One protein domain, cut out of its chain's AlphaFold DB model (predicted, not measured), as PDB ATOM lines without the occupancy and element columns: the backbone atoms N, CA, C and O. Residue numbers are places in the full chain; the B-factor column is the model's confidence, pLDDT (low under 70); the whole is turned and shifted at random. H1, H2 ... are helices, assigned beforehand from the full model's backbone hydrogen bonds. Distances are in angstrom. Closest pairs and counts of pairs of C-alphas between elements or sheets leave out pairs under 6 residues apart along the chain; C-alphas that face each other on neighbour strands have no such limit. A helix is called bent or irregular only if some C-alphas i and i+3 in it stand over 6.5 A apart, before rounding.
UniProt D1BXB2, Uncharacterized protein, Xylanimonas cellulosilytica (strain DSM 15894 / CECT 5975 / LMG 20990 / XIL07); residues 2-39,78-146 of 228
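AT A GLANCE: This is residues 2 to 39 and 78 to 146 of the 228 residues of an uncharacterized protein of Xylanimonas cellulosilytica (strain DSM 15894 / CECT 5975 / LMG 20990 / XIL07) (UniProt D1BXB2). You are looking at one long straight helix, H1, with its first part packed against shorter helices and its last part, residues 25 to 39, sticking out alone as an arm. H2 and H3 follow each other across H1 at steep tilts, H5 folds back over H3 and crosses the first turns of H1, and H6 runs beside H1; small H4 lies at the far end of the body, between H3 and H5 along the chain. The printed part has 107 residues with six named helices, H1 to H6 in order, and no named strand: the class is all helix. The whole is loose, with a radius of gyration of the C-alphas of 17.3 A, and elongated, spanning 59 by 31 by 20 A.

HOW THE PARTS SIT: Begin with H1, residues 3 to 39, the hub, touching four other helices. Its residues 13 to 18 touch H2, residues 80 to 90, opposite ways at a steep tilt of 64 degrees; the closest C-alphas, of Ala 14 and Leu 89, are 5.2 A apart. Ala 14 is also closest to H3, residues 92 to 102: its C-alpha is 6.9 A from that of Val 93, at a steep tilt of 48 degrees, opposite ways. H4, residues 105 to 109, touches no helix; it is close to H3 but not clearly touching, with the C-alphas of Ala 102 and Arg 108 closest at 7.3 A. H5, residues 113 to 136, touches H3 with its residues 115 to 126, opposite ways at a steep tilt of 41 degrees; the closest C-alphas, of Val 100 and Ala 119, are 4.5 A apart. H5 also touches H1, about perpendicular at 70.2 degrees, only just beyond steep, with the C-alphas of Ile 6 and Thr 127 closest at 6.0 A. H6, residues 138 to 145, touches H1 the same way at a shallow tilt of 12 degrees; the closest C-alphas, of His 17 and Leu 142, are 6.4 A apart. Every O i to N i+4 pair is within hydrogen-bond range in H1, H3, H5 and H6; in H2 it is 5 of 7, and in H4 0 of 1, beside 1 of 2 O i to N i+3 pairs.

IN THESE COORDINATES: Find C-alpha 3 at (109.143, 175.826, 128.750); from there H1 runs 53.4 A to C-alpha 39 at (122.935, 135.487, 160.883). H2 measures 14.9 A and is irregular, only just: C-alphas 85 and 88 are 6.9 A apart. H3 measures 15.3 A, H4 8.3 A, H5 34.7 A and H6 10.7 A, ending at C-alpha 145 at (124.752, 156.803, 142.321).

THE WHOLE: The C-alphas of Lys 39 and Met 109 are the two farthest apart, at 59.8 A. Residues 40 to 77 are not printed, and C-alphas 39 and 78 are 26.5 A apart across the cut. The links printed whole are tight. Mean pLDDT of the printed part is 93.5, and no printed residue is under 70.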
ATOM      1  N   ASN A   2     113.081 176.572 125.896       93.50
ATOM      2  CA  ASN A   2     111.637 176.847 125.976       93.50
ATOM      3  C   ASN A   2     111.002 176.059 127.142       93.50
ATOM      4  O   ASN A   2     111.581 175.078 127.606       93.50
ATOM      5  N   THR A   3     109.816 176.465 127.604       92.88
ATOM      6  CA  THR A   3     109.143 175.826 128.750       92.88
ATOM      7  C   THR A   3     108.936 174.325 128.551       92.88
ATOM      8  O   THR A   3     109.184 173.556 129.468       92.88
ATOM      9  N   GLN A   4     108.561 173.874 127.349       94.00
ATOM     10  CA  GLN A   4     108.367 172.444 127.091       94.00
ATOM     11  C   GLN A   4     109.661 171.642 127.303       94.00
ATOM     12  O   GLN A   4     109.634 170.599 127.943       94.00
ATOM     13  N   GLN A   5     110.800 172.157 126.830       95.38
ATOM     14  CA  GLN A   5     112.109 171.533 127.034       95.38
ATOM     15  C   GLN A   5     112.497 171.469 128.517       95.38
ATOM     16  O   GLN A   5     113.116 170.491 128.925       95.38
ATOM     17  N   ILE A   6     112.150 172.488 129.314       96.19
ATOM     18  CA  ILE A   6     112.371 172.492 130.771       96.19
ATOM     19  C   ILE A   6     111.561 171.367 131.422       96.19
ATOM     20  O   ILE A   6     112.129 170.537 132.126       96.19
ATOM     21  N   LEU A   7     110.260 171.293 131.125       95.81
ATOM     22  CA  LEU A   7     109.365 170.278 131.689       95.81
ATOM     23  C   LEU A   7     109.795 168.855 131.314       95.81
ATOM     24  O   LEU A   7     109.835 167.978 132.173       95.81
ATOM     25  N   ASP A   8     110.147 168.621 130.048       96.56
ATOM     26  CA  ASP A   8     110.583 167.303 129.575       96.56
ATOM     27  C   ASP A   8     111.886 166.862 130.257       96.56
ATOM     28  O   ASP A   8     112.054 165.693 130.603       96.56
ATOM     29  N   LYS A   9     112.802 167.805 130.490       96.81
ATOM     30  CA  LYS A   9     114.077 167.539 131.153       96.81
ATOM     31  C   LYS A   9     113.912 167.279 132.647       96.81
ATOM     32  O   LYS A   9     114.471 166.306 133.145       96.81
ATOM     33  N   ALA A  10     113.100 168.084 133.329       95.75
ATOM     34  CA  ALA A  10     112.761 167.865 134.730       95.75
ATOM     35  C   ALA A  10     112.094 166.495 134.943       95.75
ATOM     36  O   ALA A  10     112.486 165.763 135.849       95.75
ATOM     37  N   ARG A  11     111.161 166.101 134.060       96.50
ATOM     38  CA  ARG A  11     110.562 164.753 134.063       96.50
ATOM     39  C   ARG A  11     111.608 163.663 133.905       96.50
ATOM     40  O   ARG A  11     111.661 162.756 134.723       96.50
ATOM     41  N   LEU A  12     112.470 163.779 132.892       96.88
ATOM     42  CA  LEU A  12     113.525 162.798 132.646       96.88
ATOM     43  C   LEU A  12     114.438 162.627 133.869       96.88
ATOM     44  O   LEU A  12     114.825 161.509 134.194       96.88
ATOM     45  N   TRP A  13     114.789 163.722 134.542       96.88
ATOM     46  CA  TRP A  13     115.630 163.679 135.736       96.88
ATOM     47  C   TRP A  13     114.915 163.071 136.941       96.88
ATOM     48  O   TRP A  13     115.518 162.257 137.638       96.88
ATOM     49  N   ALA A  14     113.643 163.411 137.163       95.69
ATOM     50  CA  ALA A  14     112.834 162.818 138.225       95.69
ATOM     51  C   ALA A  14     112.647 161.305 138.013       95.69
ATOM     52  O   ALA A  14     112.878 160.518 138.933       95.69
ATOM     53  N   ASP A  15     112.325 160.884 136.786       96.38
ATOM     54  CA  ASP A  15     112.201 159.471 136.415       96.38
ATOM     55  C   ASP A  15     113.530 158.728 136.601       96.38
ATOM     56  O   ASP A  15     113.569 157.628 137.159       96.38
ATOM     57  N   TYR A  16     114.642 159.342 136.179       97.06
ATOM     58  CA  TYR A  16     115.963 158.744 136.327       97.06
ATOM     59  C   TYR A  16     116.360 158.601 137.801       97.06
ATOM     60  O   TYR A  16     116.809 157.534 138.218       97.06
ATOM     61  N   HIS A  17     116.122 159.629 138.618       96.19
ATOM     62  CA  HIS A  17     116.320 159.558 140.062       96.19
ATOM     63  C   HIS A  17     115.490 158.433 140.693       96.19
ATOM     64  O   HIS A  17     116.035 157.614 141.436       96.19
ATOM     65  N   ALA A  18     114.202 158.331 140.355       95.75
ATOM     66  CA  ALA A  18     113.336 157.265 140.851       95.75
ATOM     67  C   ALA A  18     113.863 155.870 140.468       95.75
ATOM     68  O   ALA A  18     113.874 154.961 141.302       95.75
ATOM     69  N   GLN A  19     114.361 155.702 139.239       97.19
ATOM     70  CA  GLN A  19     114.984 154.458 138.787       97.19
ATOM     71  C   GLN A  19     116.245 154.117 139.596       97.19
ATOM     72  O   GLN A  19     116.377 152.982 140.063       97.19
ATOM     73  N   VAL A  20     117.149 155.080 139.799       96.75
ATOM     74  CA  VAL A  20     118.373 154.891 140.595       96.75
ATOM     75  C   VAL A  20     118.018 154.500 142.030       96.75
ATOM     76  O   VAL A  20     118.541 153.513 142.551       96.75
ATOM     77  N   GLN A  21     117.081 155.203 142.671       96.00
ATOM     78  CA  GLN A  21     116.650 154.877 144.035       96.00
ATOM     79  C   GLN A  21     116.001 153.494 144.129       96.00
ATOM     80  O   GLN A  21     116.268 152.750 145.079       96.00
ATOM     81  N   ALA A  22     115.193 153.110 143.138       96.81
ATOM     82  CA  ALA A  22     114.606 151.777 143.077       96.81
ATOM     83  C   ALA A  22     115.691 150.691 142.985       96.81
ATOM     84  O   ALA A  22     115.662 149.733 143.757       96.81
ATOM     85  N   GLN A  23     116.692 150.862 142.115       97.50
ATOM     86  CA  GLN A  23     117.817 149.926 141.993       97.50
ATOM     87  C   GLN A  23     118.622 149.823 143.295       97.50
ATOM     88  O   GLN A  23     118.869 148.719 143.784       97.50
ATOM     89  N   ARG A  24     118.971 150.959 143.910       97.69
ATOM     90  CA  ARG A  24     119.685 150.997 145.198       97.69
ATOM     91  C   ARG A  24     118.892 150.309 146.309       97.69
ATOM     92  O   ARG A  24     119.464 149.607 147.141       97.69
ATOM     93  N   THR A  25     117.573 150.485 146.317       97.44
ATOM     94  CA  THR A  25     116.676 149.825 147.277       97.44
ATOM     95  C   THR A  25     116.673 148.312 147.086       97.44
ATOM     96  O   THR A  25     116.759 147.581 148.070       97.44
ATOM     97  N   LEU A  26     116.635 147.825 145.843       98.06
ATOM     98  CA  LEU A  26     116.701 146.390 145.559       98.06
ATOM     99  C   LEU A  26     118.006 145.763 146.071       98.06
ATOM    100  O   LEU A  26     117.941 144.745 146.758       98.06
ATOM    101  N   VAL A  27     119.155 146.406 145.829       98.19
ATOM    102  CA  VAL A  27     120.465 145.942 146.328       98.19
ATOM    103  C   VAL A  27     120.487 145.879 147.860       98.19
ATOM    104  O   VAL A  27     120.927 144.888 148.440       98.19
ATOM    105  N   ARG A  28     119.950 146.902 148.543       98.00
ATOM    106  CA  ARG A  28     119.848 146.909 150.014       98.00
ATOM    107  C   ARG A  28     118.962 145.780 150.539       98.00
ATOM    108  O   ARG A  28     119.371 145.075 151.455       98.00
ATOM    109  N   LEU A  29     117.785 145.573 149.947       98.38
ATOM    110  CA  LEU A  29     116.866 144.505 150.356       98.38
ATOM    111  C   LEU A  29     117.465 143.109 150.141       98.38
ATOM    112  O   LEU A  29     117.223 142.201 150.938       98.38
ATOM    113  N   GLU A  30     118.235 142.915 149.072       98.31
ATOM    114  CA  GLU A  30     118.950 141.662 148.828       98.31
ATOM    115  C   GLU A  30     120.036 141.423 149.884       98.31
ATOM    116  O   GLU A  30     120.083 140.344 150.482       98.31
ATOM    117  N   ALA A  31     120.835 142.446 150.195       98.31
ATOM    118  CA  ALA A  31     121.838 142.384 151.252       98.31
ATOM    119  C   ALA A  31     121.227 142.135 152.640       98.31
ATOM    120  O   ALA A  31     121.761 141.341 153.408       98.31
ATOM    121  N   GLU A  32     120.090 142.753 152.969       98.56
ATOM    122  CA  GLU A  32     119.375 142.512 154.230       98.56
ATOM    123  C   GLU A  32     118.919 141.054 154.359       98.56
ATOM    124  O   GLU A  32     119.134 140.420 155.396       98.56
ATOM    125  N   ARG A  33     118.342 140.484 153.292       98.62
ATOM    126  CA  ARG A  33     117.954 139.064 153.260       98.62
ATOM    127  C   ARG A  33     119.166 138.151 153.413       98.62
ATOM    128  O   ARG A  33     119.109 137.196 154.188       98.62
ATOM    129  N   ALA A  34     120.258 138.459 152.717       98.50
ATOM    130  CA  ALA A  34     121.514 137.725 152.825       98.50
ATOM    131  C   ALA A  34     122.094 137.795 154.248       98.50
ATOM    132  O   ALA A  34     122.508 136.774 154.796       98.50
ATOM    133  N   LEU A  35     122.067 138.966 154.890       98.56
ATOM    134  CA  LEU A  35     122.517 139.135 156.271       98.56
ATOM    135  C   LEU A  35     121.674 138.330 157.254       98.56
ATOM    136  O   LEU A  35     122.243 137.689 158.134       98.56
ATOM    137  N   GLU A  36     120.347 138.322 157.117       98.38
ATOM    138  CA  GLU A  36     119.491 137.507 157.984       98.38
ATOM    139  C   GLU A  36     119.709 136.003 157.750       98.38
ATOM    140  O   GLU A  36     119.768 135.246 158.719       98.38
ATOM    141  N   GLN A  37     119.945 135.564 156.507       98.00
ATOM    142  CA  GLN A  37     120.344 134.183 156.210       98.00
ATOM    143  C   GLN A  37     121.668 133.813 156.895       98.00
ATOM    144  O   GLN A  37     121.752 132.784 157.569       98.00
ATOM    145  N   LEU A  38     122.707 134.643 156.749       98.19
ATOM    146  CA  LEU A  38     124.017 134.386 157.352       98.19
ATOM    147  C   LEU A  38     123.940 134.433 158.885       98.19
ATOM    148  O   LEU A  38     124.527 133.599 159.569       98.19
ATOM    149  N   LYS A  39     123.164 135.362 159.441       97.81
ATOM    150  CA  LYS A  39     122.935 135.487 160.883       97.81
ATOM    151  C   LYS A  39     122.186 134.286 161.455       97.81
ATOM    152  O   LYS A  39     122.534 133.834 162.540       97.81
ATOM    153  N   VAL A  78     125.637 157.992 149.479       92.00
ATOM    154  CA  VAL A  78     124.959 159.285 149.308       92.00
ATOM    155  C   VAL A  78     125.539 160.216 150.367       92.00
ATOM    156  O   VAL A  78     125.316 160.010 151.560       92.00
ATOM    157  N   THR A  79     126.373 161.166 149.949       91.25
ATOM    158  CA  THR A  79     126.919 162.195 150.845       91.25
ATOM    159  C   THR A  79     125.859 163.263 151.106       91.25
ATOM    160  O   THR A  79     124.931 163.401 150.321       91.25
ATOM    161  N   ALA A  80     126.003 164.055 152.173       88.88
ATOM    162  CA  ALA A  80     125.052 165.133 152.475       88.88
ATOM    163  C   ALA A  80     124.929 166.168 151.338       88.88
ATOM    164  O   ALA A  80     123.858 166.714 151.108       88.88
ATOM    165  N   GLU A  81     126.023 166.418 150.614       84.75
ATOM    166  CA  GLU A  81     126.042 167.304 149.446       84.75
ATOM    167  C   GLU A  81     125.229 166.728 148.281       84.75
ATOM    168  O   GLU A  81     124.415 167.425 147.681       84.75
ATOM    169  N   VAL A  82     125.401 165.433 148.001       87.12
ATOM    170  CA  VAL A  82     124.630 164.738 146.965       87.12
ATOM    171  C   VAL A  82     123.160 164.620 147.360       87.12
ATOM    172  O   VAL A  82     122.298 164.786 146.504       87.12
ATOM    173  N   ASP A  83     122.875 164.370 148.637       89.25
ATOM    174  CA  ASP A  83     121.517 164.268 149.176       89.25
ATOM    175  C   ASP A  83     120.749 165.575 148.958       89.25
ATOM    176  O   ASP A  83     119.697 165.564 148.328       89.25
ATOM    177  N   ALA A  84     121.338 166.715 149.335       84.19
ATOM    178  CA  ALA A  84     120.740 168.031 149.114       84.19
ATOM    179  C   ALA A  84     120.492 168.330 147.622       84.19
ATOM    180  O   ALA A  84     119.503 168.971 147.266       84.19
ATOM    181  N   ALA A  85     121.374 167.853 146.736       81.38
ATOM    182  CA  ALA A  85     121.227 168.041 145.296       81.38
ATOM    183  C   ALA A  85     120.072 167.218 144.690       81.38
ATOM    184  O   ALA A  85     119.431 167.669 143.736       81.38
ATOM    185  N   ILE A  86     119.796 166.022 145.227       89.88
ATOM    186  CA  ILE A  86     118.776 165.100 144.698       89.88
ATOM    187  C   ILE A  86     117.459 165.108 145.491       89.88
ATOM    188  O   ILE A  86     116.460 164.617 144.972       89.88
ATOM    189  N   GLU A  87     117.416 165.685 146.696       90.94
ATOM    190  CA  GLU A  87     116.209 165.789 147.539       90.94
ATOM    191  C   GLU A  87     115.050 166.443 146.772       90.94
ATOM    192  O   GLU A  87     113.925 165.940 146.752       90.94
ATOM    193  N   GLN A  88     115.347 167.498 146.012       90.56
ATOM    194  CA  GLN A  88     114.350 168.181 145.188       90.56
ATOM    195  C   GLN A  88     113.774 167.287 144.073       90.56
ATOM    196  O   GLN A  88     112.608 167.448 143.720       90.56
ATOM    197  N   LEU A  89     114.530 166.309 143.550       92.56
ATOM    198  CA  LEU A  89     114.022 165.340 142.561       92.56
ATOM    199  C   LEU A  89     113.047 164.333 143.169       92.56
ATOM    200  O   LEU A  89     112.275 163.720 142.432       92.56
ATOM    201  N   ALA A  90     113.115 164.117 144.482       91.31
ATOM    202  CA  ALA A  90     112.248 163.177 145.176       91.31
ATOM    203  C   ALA A  90     110.865 163.776 145.470       91.31
ATOM    204  O   ALA A  90     109.873 163.051 145.424       91.31
ATOM    205  N   GLU A  91     110.806 165.081 145.754       90.94
ATOM    206  CA  GLU A  91     109.604 165.732 146.290       90.94
ATOM    207  C   GLU A  91     109.164 166.938 145.446       90.94
ATOM    208  O   GLU A  91     108.142 166.872 144.758       90.94
ATOM    209  N   ALA A  92     109.961 168.011 145.441       93.56
ATOM    210  CA  ALA A  92     109.575 169.304 144.870       93.56
ATOM    211  C   ALA A  92     109.379 169.276 143.343       93.56
ATOM    212  O   ALA A  92     108.452 169.889 142.819       93.56
ATOM    213  N   VAL A  93     110.230 168.555 142.608       95.31
ATOM    214  CA  VAL A  93     110.123 168.446 141.145       95.31
ATOM    215  C   VAL A  93     108.868 167.669 140.728       95.31
ATOM    216  O   VAL A  93     108.126 168.185 139.890       95.31
ATOM    217  N   PRO A  94     108.567 166.478 141.285       95.25
ATOM    218  CA  PRO A  94     107.289 165.807 141.042       95.25
ATOM    219  C   PRO A  94     106.055 166.659 141.370       95.25
ATOM    220  O   PRO A  94     105.098 166.645 140.597       95.25
ATOM    221  N   GLU A  95     106.076 167.406 142.480       95.31
ATOM    222  CA  GLU A  95     104.982 168.303 142.876       95.31
ATOM    223  C   GLU A  95     104.788 169.437 141.859       95.31
ATOM    224  O   GLU A  95     103.709 169.570 141.281       95.31
ATOM    225  N   ALA A  96     105.857 170.160 141.519       95.88
ATOM    226  CA  ALA A  96     105.810 171.228 140.523       95.88
ATOM    227  C   ALA A  96     105.354 170.719 139.140       95.88
ATOM    228  O   ALA A  96     104.576 171.372 138.442       95.88
ATOM    229  N   LEU A  97     105.790 169.522 138.731       96.00
ATOM    230  CA  LEU A  97     105.312 168.890 137.497       96.00
ATOM    231  C   LEU A  97     103.806 168.590 137.550       96.00
ATOM    232  O   LEU A  97     103.111 168.784 136.548       96.00
ATOM    233  N   ALA A  98     103.291 168.150 138.702       94.31
ATOM    234  CA  ALA A  98     101.868 167.892 138.894       94.31
ATOM    235  C   ALA A  98     101.027 169.177 138.811       94.31
ATOM    236  O   ALA A  98      99.959 169.155 138.189       94.31
ATOM    237  N   ASP A  99     101.520 170.294 139.352       94.25
ATOM    238  CA  ASP A  99     100.855 171.603 139.276       94.25
ATOM    239  C   ASP A  99     100.772 172.121 137.837       94.25
ATOM    240  O   ASP A  99      99.713 172.560 137.374       94.25
ATOM    241  N   VAL A 100     101.853 171.975 137.065       94.00
ATOM    242  CA  VAL A 100     101.847 172.304 135.631       94.00
ATOM    243  C   VAL A 100     100.853 171.423 134.864       94.00
ATOM    244  O   VAL A 100     100.080 171.916 134.031       94.00
ATOM    245  N   ASP A 101     100.804 170.126 135.166       91.88
ATOM    246  CA  ASP A 101      99.875 169.187 134.528       91.88
ATOM    247  C   ASP A 101      98.408 169.405 134.938       91.88
ATOM    248  O   ASP A 101      97.485 169.044 134.193       91.88
ATOM    249  N   ALA A 102      98.153 170.036 136.087       91.62
ATOM    250  CA  ALA A 102      96.810 170.397 136.535       91.62
ATOM    251  C   ALA A 102      96.159 171.471 135.644       91.62
ATOM    252  O   ALA A 102      94.930 171.511 135.525       91.62
ATOM    253  N   VAL A 103      96.958 172.294 134.957       90.69
ATOM    254  CA  VAL A 103      96.470 173.366 134.067       90.69
ATOM    255  C   VAL A 103      96.719 173.104 132.581       90.69
ATOM    256  O   VAL A 103      96.401 173.951 131.739       90.69
ATOM    257  N   ALA A 104      97.245 171.929 132.236       85.81
ATOM    258  CA  ALA A 104      97.506 171.510 130.865       85.81
ATOM    259  C   ALA A 104      96.308 170.776 130.220       85.81
ATOM    260  O   ALA A 104      95.388 170.281 130.878       85.81
ATOM    261  N   GLY A 105      96.307 170.704 128.884       85.56
ATOM    262  CA  GLY A 105      95.336 169.921 128.108       85.56
ATOM    263  C   GLY A 105      93.865 170.258 128.403       85.56
ATOM    264  O   GLY A 105      93.480 171.425 128.492       85.56
ATOM    265  N   ALA A 106      93.030 169.223 128.550       75.94
ATOM    266  CA  ALA A 106      91.599 169.371 128.831       75.94
ATOM    267  C   ALA A 106      91.305 169.952 130.230       75.94
ATOM    268  O   ALA A 106      90.258 170.569 130.428       75.94
ATOM    269  N   ARG A 107      92.233 169.809 131.191       78.69
ATOM    270  CA  ARG A 107      92.074 170.327 132.563       78.69
ATOM    271  C   ARG A 107      92.148 171.853 132.623       78.69
ATOM    272  O   ARG A 107      91.501 172.470 133.465       78.69
ATOM    273  N   ARG A 108      92.808 172.483 131.644       79.69
ATOM    274  CA  ARG A 108      92.904 173.945 131.511       79.69
ATOM    275  C   ARG A 108      91.551 174.664 131.534       79.69
ATOM    276  O   ARG A 108      91.472 175.791 132.019       79.69
ATOM    277  N   MET A 109      90.497 174.045 130.993       79.38
ATOM    278  CA  MET A 109      89.169 174.671 130.895       79.38
ATOM    279  C   MET A 109      88.465 174.807 132.250       79.38
ATOM    280  O   MET A 109      87.598 175.666 132.394       79.38
ATOM    281  N   VAL A 110      88.852 173.994 133.234       83.88
ATOM    282  CA  VAL A 110      88.274 173.981 134.587       83.88
ATOM    283  C   VAL A 110      89.249 174.482 135.658       83.88
ATOM    284  O   VAL A 110      88.899 174.520 136.833       83.88
ATOM    285  N   ALA A 111      90.460 174.890 135.263       85.31
ATOM    286  CA  ALA A 111      91.490 175.367 136.178       85.31
ATOM    287  C   ALA A 111      91.084 176.684 136.860       85.31
ATOM    288  O   ALA A 111      90.742 177.676 136.200       85.31
ATOM    289  N   THR A 112      91.171 176.697 138.190       90.50
ATOM    290  CA  THR A 112      90.926 177.882 139.016       90.50
ATOM    291  C   THR A 112      92.042 178.920 138.825       90.50
ATOM    292  O   THR A 112      93.130 178.581 138.356       90.50
ATOM    293  N   PRO A 113      91.811 180.202 139.169       90.25
ATOM    294  CA  PRO A 113      92.874 181.205 139.166       90.25
ATOM    295  C   PRO A 113      94.068 180.828 140.054       90.25
ATOM    296  O   PRO A 113      95.194 181.084 139.650       90.25
ATOM    297  N   ALA A 114      93.819 180.183 141.202       91.38
ATOM    298  CA  ALA A 114      94.864 179.672 142.090       91.38
ATOM    299  C   ALA A 114      95.735 178.621 141.385       91.38
ATOM    300  O   ALA A 114      96.919 178.854 141.221       91.38
ATOM    301  N   ALA A 115      95.129 177.579 140.800       90.50
ATOM    302  CA  ALA A 115      95.878 176.540 140.082       90.50
ATOM    303  C   ALA A 115      96.729 177.096 138.924       90.50
ATOM    304  O   ALA A 115      97.770 176.548 138.586       90.50
ATOM    305  N   LYS A 116      96.289 178.190 138.285       90.50
ATOM    306  CA  LYS A 116      97.078 178.874 137.248       90.50
ATOM    307  C   LYS A 116      98.267 179.649 137.814       90.50
ATOM    308  O   LYS A 116      99.259 179.755 137.102       90.50
ATOM    309  N   ALA A 117      98.140 180.213 139.015       93.19
ATOM    310  CA  ALA A 117      99.249 180.853 139.715       93.19
ATOM    311  C   ALA A 117     100.259 179.793 140.172       93.19
ATOM    312  O   ALA A 117     101.419 179.892 139.798       93.19
ATOM    313  N   ASP A 118      99.788 178.718 140.812       93.38
ATOM    314  CA  ASP A 118     100.631 177.600 141.261       93.38
ATOM    315  C   ASP A 118     101.421 176.994 140.086       93.38
ATOM    316  O   ASP A 118     102.632 176.823 140.151       93.38
ATOM    317  N   ALA A 119     100.766 176.772 138.941       93.69
ATOM    318  CA  ALA A 119     101.439 176.288 137.738       93.69
ATOM    319  C   ALA A 119     102.459 177.279 137.148       93.69
ATOM    320  O   ALA A 119     103.399 176.861 136.471       93.69
ATOM    321  N   GLN A 120     102.264 178.587 137.334       94.31
ATOM    322  CA  GLN A 120     103.224 179.593 136.887       94.31
ATOM    323  C   GLN A 120     104.461 179.587 137.789       94.31
ATOM    324  O   GLN A 120     105.575 179.536 137.265       94.31
ATOM    325  N   ASP A 121     104.257 179.556 139.106       96.31
ATOM    326  CA  ASP A 121     105.322 179.452 140.104       96.31
ATOM    327  C   ASP A 121     106.108 178.140 139.914       96.31
ATOM    328  O   ASP A 121     107.338 178.132 139.920       96.31
ATOM    329  N   ALA A 122     105.414 177.039 139.613       96.19
ATOM    330  CA  ALA A 122     106.024 175.755 139.286       96.19
ATOM    331  C   ALA A 122     106.902 175.813 138.022       96.19
ATOM    332  O   ALA A 122     107.979 175.218 137.989       96.19
ATOM    333  N   VAL A 123     106.488 176.535 136.972       96.88
ATOM    334  CA  VAL A 123     107.325 176.721 135.770       96.88
ATOM    335  C   VAL A 123     108.581 177.532 136.082       96.88
ATOM    336  O   VAL A 123     109.645 177.210 135.548       96.88
ATOM    337  N   GLU A 124     108.475 178.572 136.910       96.94
ATOM    338  CA  GLU A 124     109.623 179.370 137.350       96.94
ATOM    339  C   GLU A 124     110.609 178.499 138.134       96.94
ATOM    340  O   GLU A 124     111.758 178.356 137.711       96.94
ATOM    341  N   PHE A 125     110.123 177.793 139.158       96.56
ATOM    342  CA  PHE A 125     110.913 176.840 139.937       96.56
ATOM    343  C   PHE A 125     111.612 175.792 139.058       96.56
ATOM    344  O   PHE A 125     112.824 175.609 139.152       96.56
ATOM    345  N   LEU A 126     110.878 175.116 138.164       96.81
ATOM    346  CA  LEU A 126     111.457 174.086 137.295       96.81
ATOM    347  C   LEU A 126     112.494 174.665 136.326       96.81
ATOM    348  O   LEU A 126     113.433 173.966 135.948       96.81
ATOM    349  N   THR A 127     112.338 175.927 135.922       97.12
ATOM    350  CA  THR A 127     113.323 176.603 135.072       97.12
ATOM    351  C   THR A 127     114.623 176.822 135.834       97.12
ATOM    352  O   THR A 127     115.672 176.388 135.357       97.12
ATOM    353  N   GLU A 128     114.548 177.406 137.031       95.62
ATOM    354  CA  GLU A 128     115.713 177.613 137.898       95.62
ATOM    355  C   GLU A 128     116.393 176.288 138.250       95.62
ATOM    356  O   GLU A 128     117.613 176.163 138.140       95.62
ATOM    357  N   TYR A 129     115.599 175.271 138.597       94.25
ATOM    358  CA  TYR A 129     116.099 173.950 138.948       94.25
ATOM    359  C   TYR A 129     116.856 173.290 137.791       94.25
ATOM    360  O   TYR A 129     117.937 172.735 137.986       94.25
ATOM    361  N   VAL A 130     116.315 173.355 136.569       95.62
ATOM    362  CA  VAL A 130     116.969 172.758 135.400       95.62
ATOM    363  C   VAL A 130     118.239 173.511 135.014       95.62
ATOM    364  O   VAL A 130     119.239 172.875 134.682       95.62
ATOM    365  N   GLU A 131     118.235 174.842 135.083       95.31
ATOM    366  CA  GLU A 131     119.425 175.651 134.802       95.31
ATOM    367  C   GLU A 131     120.540 175.408 135.827       95.31
ATOM    368  O   GLU A 131     121.694 175.199 135.447       95.31
ATOM    369  N   TRP A 132     120.193 175.356 137.115       94.75
ATOM    370  CA  TRP A 132     121.120 174.986 138.181       94.75
ATOM    371  C   TRP A 132     121.643 173.554 138.007       94.75
ATOM    372  O   TRP A 132     122.855 173.337 138.003       94.75
ATOM    373  N   GLY A 133     120.753 172.581 137.791       93.19
ATOM    374  CA  GLY A 133     121.118 171.170 137.665       93.19
ATOM    375  C   GLY A 133     122.004 170.884 136.451       93.19
ATOM    376  O   GLY A 133     122.832 169.972 136.492       93.19
ATOM    377  N   ASP A 134     121.884 171.680 135.385       94.31
ATOM    378  CA  ASP A 134     122.805 171.646 134.249       94.31
ATOM    379  C   ASP A 134     124.191 172.181 134.601       94.31
ATOM    380  O   ASP A 134     125.191 171.606 134.167       94.31
ATOM    381  N   GLY A 135     124.253 173.262 135.382       92.38
ATOM    382  CA  GLY A 135     125.505 173.834 135.873       92.38
ATOM    383  C   GLY A 135     126.258 172.889 136.813       92.38
ATOM    384  O   GLY A 135     127.467 172.726 136.669       92.38
ATOM    385  N   GLU A 136     125.534 172.224 137.715       90.62
ATOM    386  CA  GLU A 136     126.096 171.293 138.708       90.62
ATOM    387  C   GLU A 136     126.271 169.857 138.185       90.62
ATOM    388  O   GLU A 136     126.910 169.022 138.822       90.62
ATOM    389  N   GLY A 137     125.721 169.532 137.013       92.88
ATOM    390  CA  GLY A 137     125.871 168.210 136.405       92.88
ATOM    391  C   GLY A 137     125.054 167.110 137.092       92.88
ATOM    392  O   GLY A 137     125.540 165.989 137.249       92.88
ATOM    393  N   ILE A 138     123.792 167.384 137.437       92.69
ATOM    394  CA  ILE A 138     122.902 166.462 138.168       92.69
ATOM    395  C   ILE A 138     122.819 165.061 137.539       92.69
ATOM    396  O   ILE A 138     122.788 164.057 138.243       92.69
ATOM    397  N   VAL A 139     122.858 164.959 136.206       94.00
ATOM    398  CA  VAL A 139     122.830 163.668 135.495       94.00
ATOM    399  C   VAL A 139     124.086 162.845 135.782       94.00
ATOM    400  O   VAL A 139     123.996 161.629 135.944       94.00
ATOM    401  N   ALA A 140     125.255 163.485 135.856       94.19
ATOM    402  CA  ALA A 140     126.495 162.805 136.215       94.19
ATOM    403  C   ALA A 140     126.456 162.343 137.679       94.19
ATOM    404  O   ALA A 140     126.880 161.225 137.969       94.19
ATOM    405  N   THR A 141     125.876 163.157 138.565       94.12
ATOM    406  CA  THR A 141     125.634 162.798 139.967       94.12
ATOM    407  C   THR A 141     124.711 161.585 140.088       94.12
ATOM    408  O   THR A 141     125.075 160.613 140.744       94.12
ATOM    409  N   LEU A 142     123.561 161.577 139.403       95.12
ATOM    410  CA  LEU A 142     122.639 160.432 139.389       95.12
ATOM    411  C   LEU A 142     123.304 159.169 138.833       95.12
ATOM    412  O   LEU A 142     123.170 158.098 139.419       95.12
ATOM    413  N   LYS A 143     124.082 159.303 137.756       95.44
ATOM    414  CA  LYS A 143     124.827 158.186 137.171       95.44
ATOM    415  C   LYS A 143     125.867 157.611 138.130       95.44
ATOM    416  O   LYS A 143     126.031 156.401 138.193       95.44
ATOM    417  N   ALA A 144     126.559 158.452 138.896       94.12
ATOM    418  CA  ALA A 144     127.517 157.998 139.905       94.12
ATOM    419  C   ALA A 144     126.848 157.284 141.098       94.12
ATOM    420  O   ALA A 144     127.516 156.566 141.839       94.12
ATOM    421  N   LEU A 145     125.540 157.480 141.293       95.56
ATOM    422  CA  LEU A 145     124.752 156.803 142.321       95.56
ATOM    423  C   LEU A 145     124.141 155.479 141.857       95.56
ATOM    424  O   LEU A 145     123.642 154.732 142.710       95.56
ATOM    425  N   GLU A 146     124.151 155.184 140.557       95.75
ATOM    426  CA  GLU A 146     123.726 153.881 140.049       95.75
ATOM    427  C   GLU A 146     124.522 152.772 140.747       95.75
ATOM    428  O   GLU A 146     125.750 152.857 140.841       95.75
TER     429      GLU A 146